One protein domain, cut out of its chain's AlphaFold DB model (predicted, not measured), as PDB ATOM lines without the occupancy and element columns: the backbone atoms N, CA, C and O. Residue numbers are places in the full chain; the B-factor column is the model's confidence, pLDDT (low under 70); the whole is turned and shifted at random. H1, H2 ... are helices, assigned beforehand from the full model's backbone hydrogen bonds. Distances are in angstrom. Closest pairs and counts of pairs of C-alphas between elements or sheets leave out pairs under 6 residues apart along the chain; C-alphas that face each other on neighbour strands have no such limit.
ATOM      1  N   LYS A 465      76.741 -16.385  33.653       92.12
ATOM      2  CA  LYS A 465      75.496 -15.744  33.192       92.12
ATOM      3  C   LYS A 465      74.648 -16.629  32.269       92.12
ATOM      4  O   LYS A 465      73.428 -16.491  32.246       92.12
ATOM      5  N   LEU A 466      75.270 -17.522  31.494       93.81
ATOM      6  CA  LEU A 466      74.538 -18.481  30.663       93.81
ATOM      7  C   LEU A 466      73.955 -19.606  31.516       93.81
ATOM      8  O   LEU A 466      72.792 -19.952  31.332       93.81
ATOM      9  N   VAL A 467      74.727 -20.127  32.470       96.50
ATOM     10  CA  VAL A 467      74.270 -21.160  33.413       96.50
ATOM     11  C   VAL A 467      73.112 -20.637  34.259       96.50
ATOM     12  O   VAL A 467      72.046 -21.242  34.260       96.50
ATOM     13  N   ALA A 468      73.267 -19.463  34.872       96.06
ATOM     14  CA  ALA A 468      72.222 -18.801  35.646       96.06
ATOM     15  C   ALA A 468      70.946 -18.583  34.818       96.06
ATOM     16  O   ALA A 468      69.840 -18.807  35.309       96.06
ATOM     17  N   HIS A 469      71.076 -18.214  33.536       97.25
ATOM     18  CA  HIS A 469      69.924 -18.104  32.643       97.25
ATOM     19  C   HIS A 469      69.226 -19.452  32.430       97.25
ATOM     20  O   HIS A 469      68.007 -19.519  32.569       97.25
ATOM     21  N   HIS A 470      69.973 -20.516  32.124       98.44
ATOM     22  CA  HIS A 470      69.412 -21.861  31.972       98.44
ATOM     23  C   HIS A 470      68.690 -22.321  33.240       98.44
ATOM     24  O   HIS A 470      67.523 -22.693  33.160       98.44
ATOM     25  N   VAL A 471      69.335 -22.210  34.402       98.31
ATOM     26  CA  VAL A 471      68.731 -22.569  35.694       98.31
ATOM     27  C   VAL A 471      67.477 -21.731  35.954       98.31
ATOM     28  O   VAL A 471      66.448 -22.267  36.345       98.31
ATOM     29  N   THR A 472      67.497 -20.432  35.644       97.69
ATOM     30  CA  THR A 472      66.311 -19.569  35.773       97.69
ATOM     31  C   THR A 472      65.153 -20.030  34.884       97.69
ATOM     32  O   THR A 472      64.002 -19.972  35.316       97.69
ATOM     33  N   GLN A 473      65.428 -20.472  33.651       97.94
ATOM     34  CA  GLN A 473      64.393 -21.009  32.762       97.94
ATOM     35  C   GLN A 473      63.847 -22.346  33.285       97.94
ATOM     36  O   GLN A 473      62.631 -22.488  33.376       97.94
ATOM     37  N   MET A 474      64.724 -23.269  33.691       98.38
ATOM     38  CA  MET A 474      64.358 -24.589  34.228       98.38
ATOM     39  C   MET A 474      63.571 -24.501  35.538       98.38
ATOM     40  O   MET A 474      62.680 -25.307  35.785       98.38
ATOM     41  N   CYS A 475      63.887 -23.515  36.379       97.88
ATOM     42  CA  CYS A 475      63.196 -23.299  37.644       97.88
ATOM     43  C   CYS A 475      61.884 -22.518  37.507       97.88
ATOM     44  O   CYS A 475      61.134 -22.412  38.479       97.88
ATOM     45  N   GLY A 476      61.633 -21.917  36.340       96.88
ATOM     46  CA  GLY A 476      60.425 -21.158  36.042       96.88
ATOM     47  C   GLY A 476      59.198 -22.041  35.789       96.88
ATOM     48  O   GLY A 476      59.304 -23.262  35.749       96.88
ATOM     49  N   PRO A 477      58.012 -21.427  35.620       95.06
ATOM     50  CA  PRO A 477      56.811 -22.162  35.241       95.06
ATOM     51  C   PRO A 477      56.939 -22.762  33.837       95.06
ATOM     52  O   PRO A 477      57.456 -22.112  32.921       95.06
ATOM     53  N   GLY A 478      56.391 -23.965  33.661       91.69
ATOM     54  CA  GLY A 478      56.310 -24.642  32.369       91.69
ATOM     55  C   GLY A 478      55.624 -23.819  31.265       91.69
ATOM     56  O   GLY A 478      54.776 -22.947  31.495       91.69
ATOM     57  N   MET A 479      55.996 -24.096  30.010       92.44
ATOM     58  CA  MET A 479      55.409 -23.414  28.849       92.44
ATOM     59  C   MET A 479      54.139 -24.091  28.316       92.44
ATOM     60  O   MET A 479      53.335 -23.400  27.691       92.44
ATOM     61  N   GLY A 480      53.929 -25.381  28.597       89.00
ATOM     62  CA  GLY A 480      52.737 -26.150  28.209       89.00
ATOM     63  C   GLY A 480      51.520 -25.894  29.106       89.00
ATOM     64  O   GLY A 480      51.435 -24.852  29.755       89.00
ATOM     65  N   ALA A 481      50.574 -26.835  29.143       89.94
ATOM     66  CA  ALA A 481      49.401 -26.753  30.022       89.94
ATOM     67  C   ALA A 481      49.786 -26.810  31.512       89.94
ATOM     68  O   ALA A 481      49.240 -26.067  32.326       89.94
ATOM     69  N   ASP A 482      50.774 -27.640  31.850       93.56
ATOM     70  CA  ASP A 482      51.358 -27.700  33.185       93.56
ATOM     71  C   ASP A 482      52.236 -26.463  33.437       93.56
ATOM     72  O   ASP A 482      53.194 -26.181  32.709       93.56
ATOM     73  N   LYS A 483      51.861 -25.696  34.465       94.12
ATOM     74  CA  LYS A 483      52.534 -24.463  34.894       94.12
ATOM     75  C   LYS A 483      53.329 -24.635  36.185       94.12
ATOM     76  O   LYS A 483      53.718 -23.628  36.781       94.12
ATOM     77  N   SER A 484      53.569 -25.873  36.621       94.19
ATOM     78  CA  SER A 484      54.452 -26.145  37.749       94.19
ATOM     79  C   SER A 484      55.853 -25.574  37.499       94.19
ATOM     80  O   SER A 484      56.294 -25.382  36.361       94.19
ATOM     81  N   ALA A 485      56.509 -25.206  38.594       96.12
ATOM     82  CA  ALA A 485      57.817 -24.576  38.620       96.12
ATOM     83  C   ALA A 485      58.632 -25.237  39.730       96.12
ATOM     84  O   ALA A 485      58.089 -25.464  40.811       96.12
ATOM     85  N   LEU A 486      59.922 -25.491  39.493       96.62
ATOM     86  CA  LEU A 486      60.797 -26.044  40.535       96.62
ATOM     87  C   LEU A 486      60.951 -25.074  41.710       96.62
ATOM     88  O   LEU A 486      61.033 -25.506  42.854       96.62
ATOM     89  N   LEU A 487      60.977 -23.765  41.424       96.62
ATOM     90  CA  LEU A 487      61.151 -22.728  42.436       96.62
ATOM     91  C   LEU A 487      59.972 -21.740  42.475       96.62
ATOM     92  O   LEU A 487      59.568 -21.184  41.439       96.62
ATOM     93  N   PRO A 488      59.464 -21.398  43.675       94.81
ATOM     94  CA  PRO A 488      58.490 -20.332  43.847       94.81
ATOM     95  C   PRO A 488      59.076 -18.970  43.449       94.81
ATOM     96  O   PRO A 488      60.286 -18.743  43.424       94.81
ATOM     97  N   LYS A 489      58.192 -18.000  43.175       94.25
ATOM     98  CA  LYS A 489      58.572 -16.657  42.694       94.25
ATOM     99  C   LYS A 489      59.617 -15.962  43.583       94.25
ATOM    100  O   LYS A 489      60.521 -15.329  43.049       94.25
ATOM    101  N   LYS A 490      59.504 -16.092  44.911       95.69
ATOM    102  CA  LYS A 490      60.438 -15.487  45.880       95.69
ATOM    103  C   LYS A 490      61.856 -16.054  45.751       95.69
ATOM    104  O   LYS A 490      62.818 -15.309  45.867       95.69
ATOM    105  N   GLU A 491      61.991 -17.348  45.494       95.75
ATOM    106  CA  GLU A 491      63.295 -18.006  45.369       95.75
ATOM    107  C   GLU A 491      63.920 -17.776  44.000       95.75
ATOM    108  O   GLU A 491      65.125 -17.580  43.904       95.75
ATOM    109  N   ARG A 492      63.099 -17.671  42.951       94.62
ATOM    110  CA  ARG A 492      63.576 -17.231  41.634       94.62
ATOM    111  C   ARG A 492      64.117 -15.803  41.639       94.62
ATOM    112  O   ARG A 492      65.017 -15.514  40.865       94.62
ATOM    113  N   ALA A 493      63.580 -14.924  42.489       94.50
ATOM    114  CA  ALA A 493      64.149 -13.591  42.678       94.50
ATOM    115  C   ALA A 493      65.559 -13.681  43.283       94.50
ATOM    116  O   ALA A 493      66.482 -13.124  42.711       94.50
ATOM    117  N   LYS A 494      65.744 -14.486  44.342       95.31
ATOM    118  CA  LYS A 494      67.072 -14.731  44.932       95.31
ATOM    119  C   LYS A 494      68.063 -15.321  43.927       95.31
ATOM    120  O   LYS A 494      69.192 -14.864  43.855       95.31
ATOM    121  N   LEU A 495      67.629 -16.304  43.134       94.12
ATOM    122  CA  LEU A 495      68.439 -16.903  42.068       94.12
ATOM    123  C   LEU A 495      68.943 -15.853  41.063       94.12
ATOM    124  O   LEU A 495      70.056 -15.969  40.563       94.12
ATOM    125  N   ALA A 496      68.125 -14.842  40.755       91.06
ATOM    126  CA  ALA A 496      68.491 -13.776  39.826       91.06
ATOM    127  C   ALA A 496      69.523 -12.791  40.402       91.06
ATOM    128  O   ALA A 496      70.198 -12.122  39.621       91.06
ATOM    129  N   ASP A 497      69.641 -12.721  41.731       93.12
ATOM    130  CA  ASP A 497      70.594 -11.859  42.437       93.12
ATOM    131  C   ASP A 497      71.974 -12.521  42.614       93.12
ATOM    132  O   ASP A 497      72.925 -11.848  43.005       93.12
ATOM    133  N   LEU A 498      72.106 -13.820  42.313       89.25
ATOM    134  CA  LEU A 498      73.388 -14.526  42.370       89.25
ATOM    135  C   LEU A 498      74.324 -14.047  41.254       89.25
ATOM    136  O   LEU A 498      73.909 -13.898  40.099       89.25
ATOM    137  N   ASP A 499      75.605 -13.868  41.572       91.00
ATOM    138  CA  ASP A 499      76.603 -13.322  40.646       91.00
ATOM    139  C   ASP A 499      77.774 -14.270  40.330       91.00
ATOM    140  O   ASP A 499      78.581 -13.975  39.440       91.00
ATOM    141  N   ASN A 500      77.831 -15.436  40.981       88.06
ATOM    142  CA  ASN A 500      78.893 -16.421  40.804       88.06
ATOM    143  C   ASN A 500      78.393 -17.880  40.880       88.06
ATOM    144  O   ASN A 500      77.271 -18.179  41.289       88.06
ATOM    145  N   MET A 501      79.244 -18.804  40.420       89.38
ATOM    146  CA  MET A 501      78.893 -20.224  40.289       89.38
ATOM    147  C   MET A 501      78.799 -20.953  41.631       89.38
ATOM    148  O   MET A 501      78.003 -21.881  41.734       89.38
ATOM    149  N   LEU A 502      79.604 -20.566  42.624       86.81
ATOM    150  CA  LEU A 502      79.631 -21.227  43.931       86.81
ATOM    151  C   LEU A 502      78.312 -20.984  44.659       86.81
ATOM    152  O   LEU A 502      77.625 -21.944  44.988       86.81
ATOM    153  N   ASP A 503      77.882 -19.726  44.737       89.94
ATOM    154  CA  ASP A 503      76.606 -19.373  45.359       89.94
ATOM    155  C   ASP A 503      75.419 -20.025  44.641       89.94
ATOM    156  O   ASP A 503      74.430 -20.396  45.270       89.94
ATOM    157  N   LEU A 504      75.501 -20.194  43.315       91.50
ATOM    158  CA  LEU A 504      74.490 -20.927  42.553       91.50
ATOM    159  C   LEU A 504      74.444 -22.407  42.935       91.50
ATOM    160  O   LEU A 504      73.354 -22.957  43.077       91.50
ATOM    161  N   VAL A 505      75.600 -23.053  43.071       90.50
ATOM    162  CA  VAL A 505      75.684 -24.458  43.479       90.50
ATOM    163  C   VAL A 505      75.172 -24.624  44.908       90.50
ATOM    164  O   VAL A 505      74.284 -25.445  45.114       90.50
ATOM    165  N   ASP A 506      75.616 -23.789  45.847       89.88
ATOM    166  CA  ASP A 506      75.178 -23.827  47.249       89.88
ATOM    167  C   ASP A 506      73.668 -23.578  47.375       89.88
ATOM    168  O   ASP A 506      72.953 -24.275  48.102       89.88
ATOM    169  N   PHE A 507      73.150 -22.611  46.609       94.88
ATOM    170  CA  PHE A 507      71.719 -22.352  46.523       94.88
ATOM    171  C   PHE A 507      70.961 -23.586  46.020       94.88
ATOM    172  O   PHE A 507      69.957 -23.971  46.615       94.88
ATOM    173  N   LEU A 508      71.428 -24.222  44.943       94.44
ATOM    174  CA  LEU A 508      70.780 -25.411  44.390       94.44
ATOM    175  C   LEU A 508      70.882 -26.623  45.323       94.44
ATOM    176  O   LEU A 508      69.890 -27.336  45.457       94.44
ATOM    177  N   ASP A 509      72.012 -26.830  46.000       91.44
ATOM    178  CA  ASP A 509      72.201 -27.903  46.983       91.44
ATOM    179  C   ASP A 509      71.181 -27.780  48.122       91.44
ATOM    180  O   ASP A 509      70.476 -28.743  48.440       91.44
ATOM    181  N   SER A 510      71.022 -26.568  48.667       93.88
ATOM    182  CA  SER A 510      70.001 -26.263  49.673       93.88
ATOM    183  C   SER A 510      68.586 -26.528  49.149       93.88
ATOM    184  O   SER A 510      67.813 -27.233  49.801       93.88
ATOM    185  N   LYS A 511      68.237 -26.013  47.962       94.50
ATOM    186  CA  LYS A 511      66.885 -26.165  47.398       94.50
ATOM    187  C   LYS A 511      66.547 -27.619  47.076       94.50
ATOM    188  O   LYS A 511      65.429 -28.055  47.335       94.50
ATOM    189  N   ILE A 512      67.495 -28.386  46.547       90.88
ATOM    190  CA  ILE A 512      67.295 -29.808  46.253       90.88
ATOM    191  C   ILE A 512      67.148 -30.606  47.546       90.88
ATOM    192  O   ILE A 512      66.258 -31.455  47.618       90.88
ATOM    193  N   GLY A 513      67.949 -30.317  48.574       89.81
ATOM    194  CA  GLY A 513      67.809 -30.945  49.888       89.81
ATOM    195  C   GLY A 513      66.420 -30.720  50.493       89.81
ATOM    196  O   GLY A 513      65.773 -31.675  50.919       89.81
ATOM    197  N   GLU A 514      65.917 -29.483  50.445       91.00
ATOM    198  CA  GLU A 514      64.571 -29.131  50.919       91.00
ATOM    199  C   GLU A 514      63.451 -29.838  50.136       91.00
ATOM    200  O   GLU A 514      62.470 -30.279  50.731       91.00
ATOM    201  N   GLN A 515      63.577 -29.940  48.809       87.06
ATOM    202  CA  GLN A 515      62.502 -30.438  47.938       87.06
ATOM    203  C   GLN A 515      62.494 -31.959  47.769       87.06
ATOM    204  O   GLN A 515      61.440 -32.551  47.553       87.06
ATOM    205  N   THR A 516      63.662 -32.601  47.833       83.19
ATOM    206  CA  THR A 516      63.804 -34.047  47.592       83.19
ATOM    207  C   THR A 516      64.080 -34.844  48.864       83.19
ATOM    208  O   THR A 516      64.016 -36.070  48.835       83.19
ATOM    209  N   GLY A 517      64.419 -34.175  49.973       84.12
ATOM    210  CA  GLY A 517      64.869 -34.819  51.209       84.12
ATOM    211  C   GLY A 517      66.256 -35.469  51.103       84.12
ATOM    212  O   GLY A 517      66.679 -36.160  52.028       84.12
ATOM    213  N   ARG A 518      66.971 -35.280  49.984       83.69
ATOM    214  CA  ARG A 518      68.290 -35.874  49.751       83.69
ATOM    215  C   ARG A 518      69.367 -35.145  50.557       83.69
ATOM    216  O   ARG A 518      69.611 -33.956  50.355       83.69
ATOM    217  N   ALA A 519      70.074 -35.889  51.405       75.12
ATOM    218  CA  ALA A 519      71.298 -35.412  52.041       75.12
ATOM    219  C   ALA A 519      72.398 -35.201  50.982       75.12
ATOM    220  O   ALA A 519      72.644 -36.086  50.165       75.12
ATOM    221  N   GLY A 520      73.047 -34.033  50.993       72.81
ATOM    222  CA  GLY A 520      74.139 -33.692  50.068       72.81
ATOM    223  C   GLY A 520      73.743 -32.905  48.810       72.81
ATOM    224  O   GLY A 520      74.629 -32.539  48.049       72.81
ATOM    225  N   GLY A 521      72.456 -32.597  48.599       84.81
ATOM    226  CA  GLY A 521      72.025 -31.660  47.552       84.81
ATOM    227  C   GLY A 521      72.088 -32.207  46.117       84.81
ATOM    228  O   GLY A 521      71.588 -33.301  45.835       84.81
ATOM    229  N   LEU A 522      72.637 -31.407  45.197       81.75
ATOM    230  CA  LEU A 522      72.760 -31.680  43.765       81.75
ATOM    231  C   LEU A 522      73.658 -32.897  43.524       81.75
ATOM    232  O   LEU A 522      74.821 -32.920  43.936       81.75
ATOM    233  N   ARG A 523      73.162 -33.877  42.762       81.94
ATOM    234  CA  ARG A 523      73.999 -34.978  42.262       81.94
ATOM    235  C   ARG A 523      75.183 -34.459  41.451       81.94
ATOM    236  O   ARG A 523      75.074 -33.461  40.740       81.94
ATOM    237  N   ARG A 524      76.308 -35.173  41.546       80.62
ATOM    238  CA  ARG A 524      77.581 -34.845  40.875       80.62
ATOM    239  C   ARG A 524      78.067 -35.946  39.924       80.62
ATOM    240  O   ARG A 524      79.070 -35.770  39.240       80.62
ATOM    241  N   ASP A 525      77.350 -37.062  39.867       76.12
ATOM    242  CA  ASP A 525      77.711 -38.312  39.192       76.12
ATOM    243  C   ASP A 525      76.898 -38.595  37.911       76.12
ATOM    244  O   ASP A 525      77.084 -39.634  37.282       76.12
ATOM    245  N   LEU A 526      76.015 -37.674  37.500       71.56
ATOM    246  CA  LEU A 526      75.000 -37.894  36.450       71.56
ATOM    247  C   LEU A 526      75.449 -37.840  34.999       71.56
ATOM    248  O   LEU A 526      76.464 -37.163  34.722       71.56
TER     249      LEU A 526
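AT A GLANCE: This is residues 465 to 526 of the 526 residues of the protein "tRNA-dihydrouridine synthase 3" of Ophiocordyceps unilateralis (UniProt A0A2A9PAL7). Three helices stand side by side, with their centres in a triangle and their directions alternating along the chain, in a small, loosely joined bundle: H1 and H2 form a helical hairpin, and H3 lies near both. A long loop, residues 475 to 488, joins H1 to H2 and reaches out beyond one end of the helices at Ala 481, while residues 517 to 526 fold back from the end of H3. The printed part has 62 residues, with three named helices in the order H1, H2, H3 and no named strand; the class is all helix. The whole is compact, with a radius of gyration of the C-alphas of 11.9 A, and spans 32 by 26 by 23 A.

IN THESE COORDINATES: H1 runs from Lys 465 to Met 474, 14.3 A from first to last C-alpha, and begins with C-alpha 465 at (75.496, -15.744, 33.192). After residues 475 to 488, H2 runs from Lys 489 to Asp 497, 12.9 A long, with C-alpha 489 at (58.572, -16.657, 42.694). H3, residues 501 to 516, is the longest helix at 16 residues and 21.7 A, and it ends with C-alpha 516 at (63.804, -34.047, 47.592).

HOW THE PARTS SIT: H1 and H2 touch and form a helical hairpin, running opposite ways at a shallow tilt of 10 degrees. Their closest C-alphas are those of Thr 472 and Arg 492, 6.9 A apart. H3 touches no helix. It is close to H2 but not clearly touching: the closest C-alphas, those of Leu 495 and Leu 504, are 7.3 A apart. H2 and H3 run opposite ways at a shallow tilt of 20 degrees. H1 and H3 are also close but not clearly touching, with the closest C-alphas, those of Ala 468 and Leu 504, 7.6 A apart. These two run the same way at a shallow tilt of 16 degrees. In H1, H2 and H3 every O i to N i+4 pair is within hydrogen-bond range.

THE WHOLE: The two C-alphas farthest apart in the domain are those of Ala 481 and Leu 502, at 33.7 A. The first and last printed C-alphas, those of Lys 465 and Leu 526, are 22.4 A apart, and Leu 526 is the chain's last residue. The link from H1 to H2 is long, with 14 residues, and the link from H2 to H3 is tight, with 3 residues. The printed part has no cut. The mean pLDDT of the printed part is 91.0, and no printed residue is under 70.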